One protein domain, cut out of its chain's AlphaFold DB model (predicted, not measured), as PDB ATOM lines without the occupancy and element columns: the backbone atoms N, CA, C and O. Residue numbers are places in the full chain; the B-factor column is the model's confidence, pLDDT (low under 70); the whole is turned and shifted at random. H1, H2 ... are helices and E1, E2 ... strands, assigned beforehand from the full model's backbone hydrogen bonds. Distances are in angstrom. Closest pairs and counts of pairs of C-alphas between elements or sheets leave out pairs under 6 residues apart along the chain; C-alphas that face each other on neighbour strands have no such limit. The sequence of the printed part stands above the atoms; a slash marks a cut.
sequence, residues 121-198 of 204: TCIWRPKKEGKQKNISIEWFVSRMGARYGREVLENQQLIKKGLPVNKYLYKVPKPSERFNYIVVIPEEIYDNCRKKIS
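This is residues 121 to 198 of the 204 residues of the protein "DNA-directed DNA polymerase" of Diversispora epigaea (UniProt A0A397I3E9). One long helix, H1, is the axis of a loose shape; a small antiparallel sheet, E1 beside E2, lies near its first end, and residues 161 to 177 fold back along the helix. Residues 182 to 198 lead away as a tail that folds back on itself. The 78 printed residues run E1, H1, E2, of mixed class with 33 residues in named elements; the radius of gyration of the C-alphas is 16.3 A and the spans are 46 by 36 by 22 A.

Look first at E1, residues 121 to 123, and E2, residues 178 to 181: they are antiparallel at 138 degrees, with N 122 and O 179 3.0 A apart, within hydrogen-bond range. In H1, residues 135 to 160, every O i to N i+4 pair is within that range.

Find C-alpha 121 at (42.764, -24.102, -31.593), where E1 begins. H1 runs 37.9 A from C-alpha 135 at (29.950, -20.375, -40.325); E2 ends at C-alpha 181, (43.902, -19.433, -35.554).

The printed part has no cut, and both links are long. Confidence is under 70 at residues 129 to 130, 132 and 186 to 198.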
ATOM      1  N   THR A 121      42.830 -22.873 -30.789       93.06
ATOM      2  CA  THR A 121      42.764 -24.102 -31.593       93.06
ATOM      3  C   THR A 121      41.330 -24.557 -31.785       93.06
ATOM      4  O   THR A 121      40.556 -24.635 -30.829       93.06
ATOM      5  N   CYS A 122      40.968 -24.917 -33.013       91.56
ATOM      6  CA  CYS A 122      39.659 -25.493 -33.306       91.56
ATOM      7  C   CYS A 122      39.780 -26.794 -34.089       91.56
ATOM      8  O   CYS A 122      40.840 -27.113 -34.616       91.56
ATOM      9  N   ILE A 123      38.686 -27.554 -34.133       90.75
ATOM     10  CA  ILE A 123      38.522 -28.709 -35.015       90.75
ATOM     11  C   ILE A 123      37.584 -28.287 -36.136       90.75
ATOM     12  O   ILE A 123      36.467 -27.844 -35.857       90.75
ATOM     13  N   TRP A 124      37.991 -28.484 -37.387       88.69
ATOM     14  CA  TRP A 124      37.061 -28.323 -38.498       88.69
ATOM     15  C   TRP A 124      36.163 -29.553 -38.612       88.69
ATOM     16  O   TRP A 124      36.642 -30.682 -38.687       88.69
ATOM     17  N   ARG A 125      34.845 -29.352 -38.611       86.31
ATOM     18  CA  ARG A 125      33.873 -30.415 -38.875       86.31
ATOM     19  C   ARG A 125      32.992 -29.972 -40.038       86.31
ATOM     20  O   ARG A 125      32.247 -29.006 -39.855       86.31
ATOM     21  N   PRO A 126      33.057 -30.645 -41.200       80.62
ATOM     22  CA  PRO A 126      32.169 -30.326 -42.305       80.62
ATOM     23  C   PRO A 126      30.716 -30.554 -41.884       80.62
ATOM     24  O   PRO A 126      30.421 -31.339 -40.973       80.62
ATOM     25  N   LYS A 127      29.802 -29.826 -42.530       80.44
ATOM     26  CA  LYS A 127      28.371 -29.895 -42.226       80.44
ATOM     27  C   LYS A 127      27.888 -31.342 -42.380       80.44
ATOM     28  O   LYS A 127      28.075 -31.940 -43.433       80.44
ATOM     29  N   LYS A 128      27.247 -31.875 -41.338       76.25
ATOM     30  CA  LYS A 128      26.428 -33.090 -41.431       76.25
ATOM     31  C   LYS A 128      24.981 -32.697 -41.714       76.25
ATOM     32  O   LYS A 128      24.549 -31.616 -41.301       76.25
ATOM     33  N   GLU A 129      24.250 -33.564 -42.397       65.06
ATOM     34  CA  GLU A 129      22.818 -33.389 -42.641       65.06
ATOM     35  C   GLU A 129      22.068 -33.154 -41.314       65.06
ATOM     36  O   GLU A 129      22.416 -33.728 -40.280       65.06
ATOM     37  N   GLY A 130      21.130 -32.202 -41.303       68.00
ATOM     38  CA  GLY A 130      20.367 -31.824 -40.105       68.00
ATOM     39  C   GLY A 130      21.110 -31.020 -39.022       68.00
ATOM     40  O   GLY A 130      20.500 -30.684 -38.012       68.00
ATOM     41  N   LYS A 131      22.401 -30.672 -39.186       73.31
ATOM     42  CA  LYS A 131      23.148 -29.863 -38.194       73.31
ATOM     43  C   LYS A 131      23.519 -28.470 -38.696       73.31
ATOM     44  O   LYS A 131      23.934 -28.281 -39.842       73.31
ATOM     45  N   GLN A 132      23.424 -27.491 -37.794       68.75
ATOM     46  CA  GLN A 132      23.857 -26.121 -38.052       68.75
ATOM     47  C   GLN A 132      25.385 -26.057 -38.174       68.75
ATOM     48  O   GLN A 132      26.130 -26.668 -37.405       68.75
ATOM     49  N   LYS A 133      25.850 -25.336 -39.193       74.19
ATOM     50  CA  LYS A 133      27.264 -25.217 -39.550       74.19
ATOM     51  C   LYS A 133      27.922 -24.113 -38.725       74.19
ATOM     52  O   LYS A 133      27.330 -23.050 -38.556       74.19
ATOM     53  N   ASN A 134      29.163 -24.315 -38.279       82.00
ATOM     54  CA  ASN A 134      29.959 -23.205 -37.759       82.00
ATOM     55  C   ASN A 134      30.449 -22.357 -38.939       82.00
ATOM     56  O   ASN A 134      31.406 -22.715 -39.624       82.00
ATOM     57  N   ILE A 135      29.742 -21.254 -39.178       84.56
ATOM     58  CA  ILE A 135      29.950 -20.375 -40.325       84.56
ATOM     59  C   ILE A 135      31.390 -19.844 -40.326       84.56
ATOM     60  O   ILE A 135      32.101 -20.036 -41.307       84.56
ATOM     61  N   SER A 136      31.863 -19.271 -39.217       85.06
ATOM     62  CA  SER A 136      33.196 -18.655 -39.117       85.06
ATOM     63  C   SER A 136      34.341 -19.626 -39.409       85.06
ATOM     64  O   SER A 136      35.271 -19.277 -40.137       85.06
ATOM     65  N   ILE A 137      34.266 -20.851 -38.881       87.56
ATOM     66  CA  ILE A 137      35.275 -21.887 -39.144       87.56
ATOM     67  C   ILE A 137      35.263 -22.283 -40.614       87.56
ATOM     68  O   ILE A 137      36.325 -22.433 -41.212       87.56
ATOM     69  N   GLU A 138      34.082 -22.441 -41.209       86.62
ATOM     70  CA  GLU A 138      34.009 -22.789 -42.620       86.62
ATOM     71  C   GLU A 138      34.635 -21.706 -43.490       86.62
ATOM     72  O   GLU A 138      35.454 -22.015 -44.348       86.62
ATOM     73  N   TRP A 139      34.294 -20.436 -43.259       88.31
ATOM     74  CA  TRP A 139      34.907 -19.333 -43.996       88.31
ATOM     75  C   TRP A 139      36.423 -19.344 -43.847       88.31
ATOM     76  O   TRP A 139      37.136 -19.124 -44.824       88.31
ATOM     77  N   PHE A 140      36.923 -19.617 -42.643       89.44
ATOM     78  CA  PHE A 140      38.353 -19.714 -42.397       89.44
ATOM     79  C   PHE A 140      39.003 -20.822 -43.238       89.44
ATOM     80  O   PHE A 140      39.942 -20.537 -43.982       89.44
ATOM     81  N   VAL A 141      38.464 -22.043 -43.202       90.12
ATOM     82  CA  VAL A 141      38.999 -23.186 -43.962       90.12
ATOM     83  C   VAL A 141      38.852 -22.985 -45.471       90.12
ATOM     84  O   VAL A 141      39.795 -23.247 -46.212       90.12
ATOM     85  N   SER A 142      37.732 -22.435 -45.943       89.31
ATOM     86  CA  SER A 142      37.532 -22.105 -47.359       89.31
ATOM     87  C   SER A 142      38.537 -21.065 -47.852       89.31
ATOM     88  O   SER A 142      39.074 -21.202 -48.950       89.31
ATOM     89  N   ARG A 143      38.851 -20.046 -47.039       90.56
ATOM     90  CA  ARG A 143      39.903 -19.068 -47.370       90.56
ATOM     91  C   ARG A 143      41.284 -19.712 -47.410       90.56
ATOM     92  O   ARG A 143      42.048 -19.405 -48.324       90.56
ATOM     93  N   MET A 144      41.583 -20.612 -46.470       91.31
ATOM     94  CA  MET A 144      42.823 -21.387 -46.508       91.31
ATOM     95  C   MET A 144      42.913 -22.224 -47.791       91.31
ATOM     96  O   MET A 144      43.929 -22.185 -48.475       91.31
ATOM     97  N   GLY A 145      41.837 -22.924 -48.162       91.62
ATOM     98  CA  GLY A 145      41.774 -23.730 -49.382       91.62
ATOM     99  C   GLY A 145      41.961 -22.905 -50.654       91.62
ATOM    100  O   GLY A 145      42.774 -23.259 -51.503       91.62
ATOM    101  N   ALA A 146      41.275 -21.764 -50.757       91.19
ATOM    102  CA  ALA A 146      41.402 -20.863 -51.899       91.19
ATOM    103  C   ALA A 146      42.825 -20.304 -52.053       91.19
ATOM    104  O   ALA A 146      43.315 -20.162 -53.172       91.19
ATOM    105  N   ARG A 147      43.506 -19.989 -50.943       92.19
ATOM    106  CA  ARG A 147      44.906 -19.547 -50.979       92.19
ATOM    107  C   ARG A 147      45.845 -20.681 -51.376       92.19
ATOM    108  O   ARG A 147      46.645 -20.490 -52.282       92.19
ATOM    109  N   TYR A 148      45.692 -21.851 -50.763       92.69
ATOM    110  CA  TYR A 148      46.494 -23.027 -51.087       92.69
ATOM    111  C   TYR A 148      46.374 -23.410 -52.569       92.69
ATOM    112  O   TYR A 148      47.378 -23.666 -53.222       92.69
ATOM    113  N   GLY A 149      45.164 -23.362 -53.142       91.19
ATOM    114  CA  GLY A 149      44.951 -23.618 -54.569       91.19
ATOM    115  C   GLY A 149      45.713 -22.656 -55.489       91.19
ATOM    116  O   GLY A 149      46.248 -23.088 -56.508       91.19
ATOM    117  N   ARG A 150      45.826 -21.371 -55.114       90.50
ATOM    118  CA  ARG A 150      46.650 -20.395 -55.852       90.50
ATOM    119  C   ARG A 150      48.139 -20.710 -55.749       90.50
ATOM    120  O   ARG A 150      48.805 -20.760 -56.775       90.50
ATOM    121  N   GLU A 151      48.629 -21.006 -54.545       91.44
ATOM    122  CA  GLU A 151      50.038 -21.363 -54.312       91.44
ATOM    123  C   GLU A 151      50.437 -22.623 -55.103       91.44
ATOM    124  O   GLU A 151      51.519 -22.682 -55.680       91.44
ATOM    125  N   VAL A 152      49.547 -23.619 -55.196       91.81
ATOM    126  CA  VAL A 152      49.765 -24.821 -56.020       91.81
ATOM    127  C   VAL A 152      49.891 -24.463 -57.502       91.81
ATOM    128  O   VAL A 152      50.797 -24.963 -58.169       91.81
ATOM    129  N   LEU A 153      49.018 -23.596 -58.025       93.00
ATOM    130  CA  LEU A 153      49.055 -23.188 -59.430       93.00
ATOM    131  C   LEU A 153      50.325 -22.389 -59.761       93.00
ATOM    132  O   LEU A 153      50.971 -22.652 -60.775       93.00
ATOM    133  N   GLU A 154      50.707 -21.451 -58.895       92.25
ATOM    134  CA  GLU A 154      51.947 -20.672 -59.018       92.25
ATOM    135  C   GLU A 154      53.173 -21.594 -59.031       92.25
ATOM    136  O   GLU A 154      54.020 -21.510 -59.920       92.25
ATOM    137  N   ASN A 155      53.224 -22.551 -58.105       92.38
ATOM    138  CA  ASN A 155      54.297 -23.536 -58.028       92.38
ATOM    139  C   ASN A 155      54.372 -24.428 -59.276       92.38
ATOM    140  O   ASN A 155      55.464 -24.681 -59.782       92.38
ATOM    141  N   GLN A 156      53.235 -24.856 -59.831       93.88
ATOM    142  CA  GLN A 156      53.205 -25.588 -61.101       93.88
ATOM    143  C   GLN A 156      53.770 -24.759 -62.265       93.88
ATOM    144  O   GLN A 156      54.445 -25.305 -63.139       93.88
ATOM    145  N   GLN A 157      53.521 -23.447 -62.291       93.25
ATOM    146  CA  GLN A 157      54.090 -22.557 -63.307       93.25
ATOM    147  C   GLN A 157      55.602 -22.369 -63.135       93.25
ATOM    148  O   GLN A 157      56.315 -22.332 -64.136       93.25
ATOM    149  N   LEU A 158      56.100 -22.282 -61.898       93.44
ATOM    150  CA  LEU A 158      57.537 -22.189 -61.614       93.44
ATOM    151  C   LEU A 158      58.286 -23.446 -62.068       93.44
ATOM    152  O   LEU A 158      59.303 -23.327 -62.749       93.44
ATOM    153  N   ILE A 159      57.728 -24.633 -61.804       93.06
ATOM    154  CA  ILE A 159      58.294 -25.915 -62.259       93.06
ATOM    155  C   ILE A 159      58.418 -25.940 -63.785       93.06
ATOM    156  O   ILE A 159      59.470 -26.294 -64.311       93.06
ATOM    157  N   LYS A 160      57.378 -25.503 -64.512       94.25
ATOM    158  CA  LYS A 160      57.412 -25.418 -65.985       94.25
ATOM    159  C   LYS A 160      58.499 -24.473 -66.511       94.25
ATOM    160  O   LYS A 160      58.956 -24.655 -67.632       94.25
ATOM    161  N   LYS A 161      58.899 -23.474 -65.721       94.19
ATOM    162  CA  LYS A 161      59.961 -22.510 -66.047       94.19
ATOM    163  C   LYS A 161      61.350 -22.945 -65.552       94.19
ATOM    164  O   LYS A 161      62.296 -22.184 -65.717       94.19
ATOM    165  N   GLY A 162      61.478 -24.118 -64.924       92.25
ATOM    166  CA  GLY A 162      62.735 -24.588 -64.329       92.25
ATOM    167  C   GLY A 162      63.169 -23.809 -63.081       92.25
ATOM    168  O   GLY A 162      64.336 -23.859 -62.704       92.25
ATOM    169  N   LEU A 163      62.250 -23.071 -62.449       92.81
ATOM    170  CA  LEU A 163      62.517 -22.273 -61.253       92.81
ATOM    171  C   LEU A 163      62.222 -23.067 -59.969       92.81
ATOM    172  O   LEU A 163      61.367 -23.960 -59.974       92.81
ATOM    173  N   PRO A 164      62.887 -22.730 -58.847       89.19
ATOM    174  CA  PRO A 164      62.616 -23.357 -57.562       89.19
ATOM    175  C   PRO A 164      61.199 -23.045 -57.069       89.19
ATOM    176  O   PRO A 164      60.651 -21.966 -57.287       89.19
ATOM    177  N   VAL A 165      60.614 -24.024 -56.383       91.00
ATOM    178  CA  VAL A 165      59.232 -23.995 -55.894       91.00
ATOM    179  C   VAL A 165      59.146 -23.239 -54.569       91.00
ATOM    180  O   VAL A 165      59.987 -23.421 -53.689       91.00
ATOM    181  N   ASN A 166      58.091 -22.443 -54.384       89.12
ATOM    182  CA  ASN A 166      57.847 -21.755 -53.122       89.12
ATOM    183  C   ASN A 166      57.266 -22.704 -52.068       89.12
ATOM    184  O   ASN A 166      56.419 -23.559 -52.348       89.12
ATOM    185  N   LYS A 167      57.678 -22.514 -50.812       91.25
ATOM    186  CA  LYS A 167      57.116 -23.242 -49.671       91.25
ATOM    187  C   LYS A 167      55.693 -22.753 -49.386       91.25
ATOM    188  O   LYS A 167      55.474 -21.555 -49.235       91.25
ATOM    189  N   TYR A 168      54.751 -23.686 -49.251       89.38
ATOM    190  CA  TYR A 168      53.373 -23.375 -48.864       89.38
ATOM    191  C   TYR A 168      53.314 -22.687 -47.500       89.38
ATOM    192  O   TYR A 168      53.982 -23.122 -46.555       89.38
ATOM    193  N   LEU A 169      52.468 -21.664 -47.386       87.06
ATOM    194  CA  LEU A 169      52.320 -20.906 -46.143       87.06
ATOM    195  C   LEU A 169      51.678 -21.757 -45.037       87.06
ATOM    196  O   LEU A 169      52.098 -21.717 -43.881       87.06
ATOM    197  N   TYR A 170      50.665 -22.549 -45.391       86.12
ATOM    198  CA  TYR A 170      49.990 -23.468 -44.477       86.12
ATOM    199  C   TYR A 170      49.379 -24.660 -45.212       86.12
ATOM    200  O   TYR A 170      49.083 -24.611 -46.405       86.12
ATOM    201  N   LYS A 171      49.144 -25.740 -44.463       86.69
ATOM    202  CA  LYS A 171      48.376 -26.896 -44.932       86.69
ATOM    203  C   LYS A 171      46.898 -26.676 -44.627       86.69
ATOM    204  O   LYS A 171      46.550 -26.238 -43.532       86.69
ATOM    205  N   VAL A 172      46.037 -26.986 -45.591       90.12
ATOM    206  CA  VAL A 172      44.584 -26.953 -45.387       90.12
ATOM    207  C   VAL A 172      44.206 -28.089 -44.429       90.12
ATOM    208  O   VAL A 172      44.582 -29.233 -44.698       90.12
ATOM    209  N   PRO A 173      43.493 -27.809 -43.325       92.31
ATOM    210  CA  PRO A 173      43.114 -28.846 -42.376       92.31
ATOM    211  C   PRO A 173      42.125 -29.821 -43.014       92.31
ATOM    212  O   PRO A 173      41.169 -29.413 -43.675       92.31
ATOM    213  N   LYS A 174      42.322 -31.117 -42.782       90.88
ATOM    214  CA  LYS A 174      41.356 -32.155 -43.154       90.88
ATOM    215  C   LYS A 174      40.141 -32.135 -42.218       90.88
ATOM    216  O   LYS A 174      40.213 -31.609 -41.103       90.88
ATOM    217  N   PRO A 175      39.006 -32.734 -42.619       89.75
ATOM    218  CA  PRO A 175      37.885 -32.936 -41.712       89.75
ATOM    219  C   PRO A 175      38.326 -33.618 -40.414       89.75
ATOM    220  O   PRO A 175      39.019 -34.631 -40.434       89.75
ATOM    221  N   SER A 176      37.886 -33.079 -39.281       88.50
ATOM    222  CA  SER A 176      38.262 -33.491 -37.921       88.50
ATOM    223  C   SER A 176      39.710 -33.193 -37.509       88.50
ATOM    224  O   SER A 176      40.082 -33.485 -36.370       88.50
ATOM    225  N   GLU A 177      40.507 -32.559 -38.370       90.44
ATOM    226  CA  GLU A 177      41.840 -32.080 -38.024       90.44
ATOM    227  C   GLU A 177      41.764 -30.785 -37.207       90.44
ATOM    228  O   GLU A 177      40.826 -29.982 -37.322       90.44
ATOM    229  N   ARG A 178      42.761 -30.595 -36.337       90.62
ATOM    230  CA  ARG A 178      42.913 -29.369 -35.560       90.62
ATOM    231  C   ARG A 178      43.760 -28.362 -36.308       90.62
ATOM    232  O   ARG A 178      44.790 -28.715 -36.864       90.62
ATOM    233  N   PHE A 179      43.366 -27.104 -36.218       91.81
ATOM    234  CA  PHE A 179      44.144 -25.995 -36.742       91.81
ATOM    235  C   PHE A 179      44.209 -24.857 -35.727       91.81
ATOM    236  O   PHE A 179      43.353 -24.728 -34.841       91.81
ATOM    237  N   ASN A 180      45.250 -24.047 -35.875       93.06
ATOM    238  CA  ASN A 180      45.504 -22.867 -35.068       93.06
ATOM    239  C   ASN A 180      44.945 -21.636 -35.781       93.06
ATOM    240  O   ASN A 180      45.039 -21.528 -37.003       93.06
ATOM    241  N   TYR A 181      44.371 -20.710 -35.025       91.69
ATOM    242  CA  TYR A 181      43.902 -19.433 -35.554       91.69
ATOM    243  C   TYR A 181      43.987 -18.350 -34.480       91.69
ATOM    244  O   TYR A 181      44.023 -18.637 -33.283       91.69
ATOM    245  N   ILE A 182      44.000 -17.100 -34.925       91.62
ATOM    246  CA  ILE A 182      43.879 -15.917 -34.074       91.62
ATOM    247  C   ILE A 182      42.681 -15.124 -34.590       91.62
ATOM    248  O   ILE A 182      42.414 -15.089 -35.795       91.62
ATOM    249  N   VAL A 183      41.929 -14.523 -33.673       87.81
ATOM    250  CA  VAL A 183      40.854 -13.598 -34.025       87.81
ATOM    251  C   VAL A 183      41.462 -12.214 -34.171       87.81
ATOM    252  O   VAL A 183      42.063 -11.698 -33.233       87.81
ATOM    253  N   VAL A 184      41.301 -11.629 -35.352       85.44
ATOM    254  CA  VAL A 184      41.743 -10.270 -35.656       85.44
ATOM    255  C   VAL A 184      40.523  -9.392 -35.878       85.44
ATOM    256  O   VAL A 184      39.540  -9.829 -36.483       85.44
ATOM    257  N   ILE A 185      40.583  -8.159 -35.384       78.38
ATOM    258  CA  ILE A 185      39.619  -7.131 -35.762       78.38
ATOM    259  C   ILE A 185      40.073  -6.623 -37.130       78.38
ATOM    260  O   ILE A 185      41.217  -6.179 -37.246       78.38
ATOM    261  N   PRO A 186      39.246  -6.730 -38.181       68.25
ATOM    262  CA  PRO A 186      39.613  -6.162 -39.463       68.25
ATOM    263  C   PRO A 186      39.665  -4.632 -39.334       68.25
ATOM    264  O   PRO A 186      38.804  -4.034 -38.688       68.25
ATOM    265  N   GLU A 187      40.649  -3.997 -39.972       60.00
ATOM    266  CA  GLU A 187      40.725  -2.526 -40.069       60.00
ATOM    267  C   GLU A 187      39.468  -1.933 -40.735       60.00
ATOM    268  O   GLU A 187      39.096  -0.784 -40.510       60.00
ATOM    269  N   GLU A 188      38.763  -2.754 -41.513       59.25
ATOM    270  CA  GLU A 188      37.519  -2.424 -42.192       59.25
ATOM    271  C   GLU A 188      36.403  -3.353 -41.699       59.25
ATOM    272  O   GLU A 188      36.473  -4.573 -41.857       59.25
ATOM    273  N   ILE A 189      35.365  -2.789 -41.079       56.06
ATOM    274  CA  ILE A 189      34.201  -3.560 -40.629       56.06
ATOM    275  C   ILE A 189      33.328  -3.820 -41.853       56.06
ATOM    276  O   ILE A 189      33.138  -2.932 -42.675       56.06
ATOM    277  N   TYR A 190      32.779  -5.022 -41.976       59.81
ATOM    278  CA  TYR A 190      31.808  -5.358 -43.010       59.81
ATOM    279  C   TYR A 190      30.506  -5.791 -42.339       59.81
ATOM    280  O   TYR A 190      30.546  -6.472 -41.313       59.81
ATOM    281  N   ASP A 191      29.358  -5.395 -42.887       58.53
ATOM    282  CA  ASP A 191      28.071  -5.937 -42.449       58.53
ATOM    283  C   ASP A 191      27.939  -7.425 -42.848       58.53
ATOM    284  O   ASP A 191      28.754  -7.977 -43.597       58.53
ATOM    285  N   ASN A 192      26.884  -8.093 -42.372       52.28
ATOM    286  CA  ASN A 192      26.599  -9.493 -42.724       52.28
ATOM    287  C   ASN A 192      26.392  -9.711 -44.242       52.28
ATOM    288  O   ASN A 192      26.400 -10.851 -44.706       52.28
ATOM    289  N   CYS A 193      26.240  -8.629 -45.011       58.47
ATOM    290  CA  CYS A 193      26.056  -8.590 -46.457       58.47
ATOM    291  C   CYS A 193      27.335  -8.169 -47.216       58.47
ATOM    292  O   CYS A 193      27.282  -7.985 -48.431       58.47
ATOM    293  N   ARG A 194      28.487  -8.050 -46.534       51.19
ATOM    294  CA  ARG A 194      29.784  -7.600 -47.078       51.19
ATOM    295  C   ARG A 194      29.830  -6.150 -47.573       51.19
ATOM    296  O   ARG A 194      30.714  -5.808 -48.358       51.19
ATOM    297  N   LYS A 195      28.951  -5.268 -47.108       59.59
ATOM    298  CA  LYS A 195      29.137  -3.823 -47.281       59.59
ATOM    299  C   LYS A 195      30.108  -3.311 -46.231       59.59
ATOM    300  O   LYS A 195      29.950  -3.582 -45.042       59.59
ATOM    301  N   LYS A 196      31.112  -2.564 -46.683       61.88
ATOM    302  CA  LYS A 196      32.094  -1.908 -45.821       61.88
ATOM    303  C   LYS A 196      31.389  -0.870 -44.943       61.88
ATOM    304  O   LYS A 196      30.857   0.117 -45.441       61.88
ATOM    305  N   ILE A 197      31.393  -1.102 -43.638       64.12
ATOM    306  CA  ILE A 197      30.990  -0.152 -42.608       64.12
ATOM    307  C   ILE A 197      32.208   0.734 -42.333       64.12
ATOM    308  O   ILE A 197      33.260   0.260 -41.895       64.12
ATOM    309  N   SER A 198      32.086   2.032 -42.609       58.31
ATOM    310  CA  SER A 198      33.149   2.987 -42.304       58.31
ATOM    311  C   SER A 198      33.305   3.122 -40.787       58.31
ATOM    312  O   SER A 198      32.385   3.520 -40.073       58.31
TER     313      SER A 198